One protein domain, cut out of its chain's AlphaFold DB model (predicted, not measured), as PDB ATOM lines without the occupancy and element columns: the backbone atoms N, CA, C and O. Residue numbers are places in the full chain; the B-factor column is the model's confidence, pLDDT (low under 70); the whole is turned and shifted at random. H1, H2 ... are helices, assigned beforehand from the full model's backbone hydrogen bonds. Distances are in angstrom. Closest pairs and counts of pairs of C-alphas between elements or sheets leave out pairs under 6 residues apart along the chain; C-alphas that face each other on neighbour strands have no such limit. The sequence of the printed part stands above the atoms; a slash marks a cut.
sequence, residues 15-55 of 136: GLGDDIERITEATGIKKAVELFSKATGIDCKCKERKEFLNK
ATOM      1  N   GLY A  15      -8.266  38.220 -22.832       89.81
ATOM      2  CA  GLY A  15      -8.537  37.210 -21.813       89.81
ATOM      3  C   GLY A  15      -7.378  36.246 -21.578       89.81
ATOM      4  O   GLY A  15      -6.257  36.440 -22.052       89.81
ATOM      5  N   LEU A  16      -7.654  35.177 -20.832       92.25
ATOM      6  CA  LEU A  16      -6.639  34.196 -20.435       92.25
ATOM      7  C   LEU A  16      -5.958  33.512 -21.631       92.25
ATOM      8  O   LEU A  16      -4.774  33.186 -21.565       92.25
ATOM      9  N   GLY A  17      -6.689  33.294 -22.727       92.50
ATOM     10  CA  GLY A  17      -6.144  32.680 -23.936       92.50
ATOM     11  C   GLY A  17      -5.017  33.512 -24.546       92.50
ATOM     12  O   GLY A  17      -3.964  32.965 -24.873       92.50
ATOM     13  N   ASP A  18      -5.206  34.825 -24.656       92.94
ATOM     14  CA  ASP A  18      -4.187  35.747 -25.171       92.94
ATOM     15  C   ASP A  18      -2.975  35.834 -24.237       92.94
ATOM     16  O   ASP A  18      -1.836  35.934 -24.698       92.94
ATOM     17  N   ASP A  19      -3.200  35.767 -22.921       91.12
ATOM     18  CA  ASP A  19      -2.117  35.759 -21.937       91.12
ATOM     19  C   ASP A  19      -1.256  34.489 -22.071       91.12
ATOM     20  O   ASP A  19      -0.026  34.584 -22.103       91.12
ATOM     21  N   ILE A  20      -1.884  33.319 -22.239       91.12
ATOM     22  CA  ILE A  20      -1.188  32.048 -22.493       91.12
ATOM     23  C   ILE A  20      -0.469  32.076 -23.845       91.12
ATOM     24  O   ILE A  20       0.695  31.679 -23.923       91.12
ATOM     25  N   GLU A  21      -1.111  32.561 -24.912       92.75
ATOM     26  CA  GLU A  21      -0.463  32.670 -26.225       92.75
ATOM     27  C   GLU A  21       0.785  33.558 -26.138       92.75
ATOM     28  O   GLU A  21       1.855  33.170 -26.600       92.75
ATOM     29  N   ARG A  22       0.694  34.711 -25.467       90.81
ATOM     30  CA  ARG A  22       1.833  35.619 -25.287       90.81
ATOM     31  C   ARG A  22       2.991  34.961 -24.537       90.81
ATOM     32  O   ARG A  22       4.142  35.158 -24.923       90.81
ATOM     33  N   ILE A  23       2.706  34.187 -23.490       91.00
ATOM     34  CA  ILE A  23       3.736  33.471 -22.722       91.00
ATOM     35  C   ILE A  23       4.351  32.345 -23.563       91.00
ATOM     36  O   ILE A  23       5.572  32.228 -23.638       91.00
ATOM     37  N   THR A  24       3.534  31.529 -24.230       91.81
ATOM     38  CA  THR A  24       4.000  30.394 -25.052       91.81
ATOM     39  C   THR A  24       4.770  30.831 -26.302       91.81
ATOM     40  O   THR A  24       5.696  30.137 -26.721       91.81
ATOM     41  N   GLU A  25       4.445  31.993 -26.872       91.12
ATOM     42  CA  GLU A  25       5.208  32.631 -27.949       91.12
ATOM     43  C   GLU A  25       6.561  33.139 -27.432       91.12
ATOM     44  O   GLU A  25       7.604  32.828 -28.006       91.12
ATOM     45  N   ALA A  26       6.562  33.868 -26.308       91.62
ATOM     46  CA  ALA A  26       7.776  34.433 -25.718       91.62
ATOM     47  C   ALA A  26       8.765  33.355 -25.247       91.62
ATOM     48  O   ALA A  26       9.976  33.538 -25.341       91.62
ATOM     49  N   THR A  27       8.248  32.228 -24.761       92.44
ATOM     50  CA  THR A  27       9.041  31.070 -24.319       92.44
ATOM     51  C   THR A  27       9.423  30.133 -25.466       92.44
ATOM     52  O   THR A  27      10.214  29.216 -25.266       92.44
ATOM     53  N   GLY A  28       8.879  30.332 -26.673       89.75
ATOM     54  CA  GLY A  28       9.133  29.477 -27.835       89.75
ATOM     55  C   GLY A  28       8.410  28.124 -27.817       89.75
ATOM     56  O   GLY A  28       8.544  27.365 -28.777       89.75
ATOM     57  N   ILE A  29       7.600  27.832 -26.792       91.25
ATOM     58  CA  ILE A  29       6.805  26.596 -26.679       91.25
ATOM     59  C   ILE A  29       5.884  26.427 -27.890       91.25
ATOM     60  O   ILE A  29       5.740  25.323 -28.414       91.25
ATOM     61  N   LYS A  30       5.308  27.526 -28.389       87.12
ATOM     62  CA  LYS A  30       4.426  27.493 -29.562       87.12
ATOM     63  C   LYS A  30       5.107  26.884 -30.792       87.12
ATOM     64  O   LYS A  30       4.513  26.048 -31.464       87.12
ATOM     65  N   LYS A  31       6.384  27.210 -31.031       90.44
ATOM     66  CA  LYS A  31       7.163  26.658 -32.155       90.44
ATOM     67  C   LYS A  31       7.363  25.149 -32.025       90.44
ATOM     68  O   LYS A  31       7.274  24.434 -33.020       90.44
ATOM     69  N   ALA A  32       7.612  24.663 -30.810       90.38
ATOM     70  CA  ALA A  32       7.753  23.232 -30.550       90.38
ATOM     71  C   ALA A  32       6.438  22.481 -30.818       90.38
ATOM     72  O   ALA A  32       6.445  21.441 -31.474       90.38
ATOM     73  N   VAL A  33       5.303  23.039 -30.381       88.62
ATOM     74  CA  VAL A  33       3.971  22.459 -30.623       88.62
ATOM     75  C   VAL A  33       3.613  22.467 -32.111       88.62
ATOM     76  O   VAL A  33       3.079  21.479 -32.612       88.62
ATOM     77  N   GLU A  34       3.936  23.531 -32.845       87.94
ATOM     78  CA  GLU A  34       3.730  23.593 -34.299       87.94
ATOM     79  C   GLU A  34       4.565  22.545 -35.043       87.94
ATOM     80  O   GLU A  34       4.060  21.894 -35.960       87.94
ATOM     81  N   LEU A  35       5.825  22.345 -34.642       90.19
ATOM     82  CA  LEU A  35       6.683  21.312 -35.222       90.19
ATOM     83  C   LEU A  35       6.134  19.909 -34.939       90.19
ATOM     84  O   LEU A  35       6.042  19.092 -35.851       90.19
ATOM     85  N   PHE A  36       5.714  19.651 -33.698       90.69
ATOM     86  CA  PHE A  36       5.095  18.387 -33.302       90.69
ATOM     87  C   PHE A  36       3.796  18.116 -34.071       90.69
ATOM     88  O   PHE A  36       3.585  17.008 -34.559       90.69
ATOM     89  N   SER A  37       2.950  19.133 -34.232       90.38
ATOM     90  CA  SER A  37       1.688  19.026 -34.974       90.38
ATOM     91  C   SER A  37       1.942  18.693 -36.447       90.38
ATOM     92  O   SER A  37       1.286  17.822 -37.008       90.38
ATOM     93  N   LYS A  38       2.960  19.314 -37.065       89.75
ATOM     94  CA  LYS A  38       3.393  18.983 -38.436       89.75
ATOM     95  C   LYS A  38       3.953  17.566 -38.550       89.75
ATOM     96  O   LYS A  38       3.689  16.898 -39.540       89.75
ATOM     97  N   ALA A  39       4.718  17.118 -37.555       91.19
ATOM     98  CA  ALA A  39       5.344  15.797 -37.557       91.19
ATOM     99  C   ALA A  39       4.344  14.655 -37.320       91.19
ATOM    100  O   ALA A  39       4.503  13.574 -37.876       91.19
ATOM    101  N   THR A  40       3.323  14.884 -36.495       91.50
ATOM    102  CA  THR A  40       2.340  13.857 -36.105       91.50
ATOM    103  C   THR A  40       1.028  13.938 -36.881       91.50
ATOM    104  O   THR A  40       0.212  13.026 -36.794       91.50
ATOM    105  N   GLY A  41       0.795  15.033 -37.612       89.31
ATOM    106  CA  GLY A  41      -0.486  15.325 -38.258       89.31
ATOM    107  C   GLY A  41      -1.614  15.665 -37.274       89.31
ATOM    108  O   GLY A  41      -2.753  15.850 -37.698       89.31
ATOM    109  N   ILE A  42      -1.325  15.750 -35.970       89.38
ATOM    110  CA  ILE A  42      -2.311  16.076 -34.938       89.38
ATOM    111  C   ILE A  42      -2.475  17.592 -34.872       89.38
ATOM    112  O   ILE A  42      -1.532  18.317 -34.561       89.38
ATOM    113  N   ASP A  43      -3.692  18.074 -35.101       88.44
ATOM    114  CA  ASP A  43      -4.015  19.488 -34.939       88.44
ATOM    115  C   ASP A  43      -4.193  19.861 -33.453       88.44
ATOM    116  O   ASP A  43      -5.125  19.406 -32.781       88.44
ATOM    117  N   CYS A  44      -3.308  20.727 -32.942       86.12
ATOM    118  CA  CYS A  44      -3.397  21.322 -31.602       86.12
ATOM    119  C   CYS A  44      -4.730  22.055 -31.357       86.12
ATOM    120  O   CYS A  44      -5.180  22.135 -30.207       86.12
ATOM    121  N   LYS A  45      -5.334  22.640 -32.404       91.12
ATOM    122  CA  LYS A  45      -6.455  23.591 -32.288       91.12
ATOM    123  C   LYS A  45      -6.128  24.770 -31.372       91.12
ATOM    124  O   LYS A  45      -6.918  25.205 -30.528       91.12
ATOM    125  N   CYS A  46      -4.888  25.246 -31.472       90.00
ATOM    126  CA  CYS A  46      -4.340  26.278 -30.600       90.00
ATOM    127  C   CYS A  46      -5.152  27.596 -30.701       90.00
ATOM    128  O   CYS A  46      -5.303  28.298 -29.700       90.00
ATOM    129  N   LYS A  47      -5.738  27.913 -31.870       90.75
ATOM    130  CA  LYS A  47      -6.567  29.115 -32.076       90.75
ATOM    131  C   LYS A  47      -7.939  28.992 -31.407       90.75
ATOM    132  O   LYS A  47      -8.347  29.891 -30.681       90.75
ATOM    133  N   GLU A  48      -8.611  27.863 -31.586       93.56
ATOM    134  CA  GLU A  48      -9.922  27.573 -31.006       93.56
ATOM    135  C   GLU A  48      -9.840  27.528 -29.481       93.56
ATOM    136  O   GLU A  48     -10.687  28.087 -28.788       93.56
ATOM    137  N   ARG A  49      -8.778  26.914 -28.940       92.88
ATOM    138  CA  ARG A  49      -8.510  26.896 -27.494       92.88
ATOM    139  C   ARG A  49      -8.303  28.302 -26.946       92.88
ATOM    140  O   ARG A  49      -8.839  28.621 -25.887       92.88
ATOM    141  N   LYS A  50      -7.570  29.149 -27.669       93.69
ATOM    142  CA  LYS A  50      -7.378  30.552 -27.296       93.69
ATOM    143  C   LYS A  50      -8.701  31.311 -27.254       93.69
ATOM    144  O   LYS A  50      -9.011  31.934 -26.245       93.69
ATOM    145  N   GLU A  51      -9.487  31.237 -28.324       94.44
ATOM    146  CA  GLU A  51     -10.778  31.928 -28.422       94.44
ATOM    147  C   GLU A  51     -11.761  31.439 -27.350       94.44
ATOM    148  O   GLU A  51     -12.418  32.247 -26.692       94.44
ATOM    149  N   PHE A  52     -11.795  30.129 -27.097       93.88
ATOM    150  CA  PHE A  52     -12.575  29.540 -26.015       93.88
ATOM    151  C   PHE A  52     -12.166  30.093 -24.643       93.88
ATOM    152  O   PHE A  52     -13.027  30.480 -23.850       93.88
ATOM    153  N   LEU A  53     -10.861  30.168 -24.363       92.44
ATOM    154  CA  LEU A  53     -10.348  30.687 -23.096       92.44
ATOM    155  C   LEU A  53     -10.590  32.188 -22.939       92.44
ATOM    156  O   LEU A  53     -10.955  32.609 -21.848       92.44
ATOM    157  N   ASN A  54     -10.462  32.982 -24.003       91.94
ATOM    158  CA  ASN A  54     -10.792  34.409 -23.966       91.94
ATOM    159  C   ASN A  54     -12.285  34.635 -23.709       91.94
ATOM    160  O   ASN A  54     -12.647  35.525 -22.949       91.94
ATOM    161  N   LYS A  55     -13.157  33.807 -24.296       89.12
ATOM    162  CA  LYS A  55     -14.603  33.885 -24.058       89.12
ATOM    163  C   LYS A  55     -14.974  33.478 -22.631       89.12
ATOM    164  O   LYS A  55     -15.865  34.076 -22.038       89.12
TER     165      LYS A  55
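Overview. This is residues 15 to 55 of the 136 residues of an uncharacterized protein of Pricia antarctica (UniProt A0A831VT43). Three helices and a link make an open, nearly flat triangle: H1 and H2 meet at a corner, residues 41 to 45 lead back along the third side, and H3 closes it next to H1, so that the two ends of the printed part come together. The printed part has 41 residues with three named helices, in the order H1, H2, H3, and no named strand; its class is all helix. It is only just compact, close to loose, with a radius of gyration of the C-alphas of 10.5 A. The C-alphas span 30 by 20 by 6 A, an outline that is only just flat.

Along the chain. H1 is residues 16 to 26, 15.4 A from first to last C-alpha, and begins at C-alpha 16 at (-6.639, 34.196, -20.435). H2, residues 29 to 40, is the longest helix by residues and measures 16.5 A; its C-alpha 40 is at (2.340, 13.857, -36.105). H3, residues 46 to 55, measures 14.4 A and ends with C-alpha 55 at (-14.603, 33.885, -24.058).

Arrangement. H1 and H2 only just touch, with 3 pairs of C-alphas within 8 A, and only at the corner by their link. H2 does this with residues 30 to 31 alone; the closest C-alphas, of Thr 24 and Lys 30, are 5.4 A apart. Their lines stand at 88 degrees, about perpendicular. H2 and H3 are apart. H1 and H3 touch, with 13 pairs of C-alphas within 8 A; the closest, of Gly 17 and Lys 50, are 4.2 A apart. They run opposite ways at a steep tilt of 39 degrees. In H1, H2 and H3 every O i to N i+4 pair is within hydrogen-bond range.

Size, cuts and confidence. The two C-alphas farthest apart, of Ala 39 and Lys 55, are 30.1 A apart, while those of Gly 15 and Lys 55 are 7.3 A apart. The printed part has no cut, and both links are tight. The mean pLDDT of the printed part is 90.9, and no printed residue is under 70.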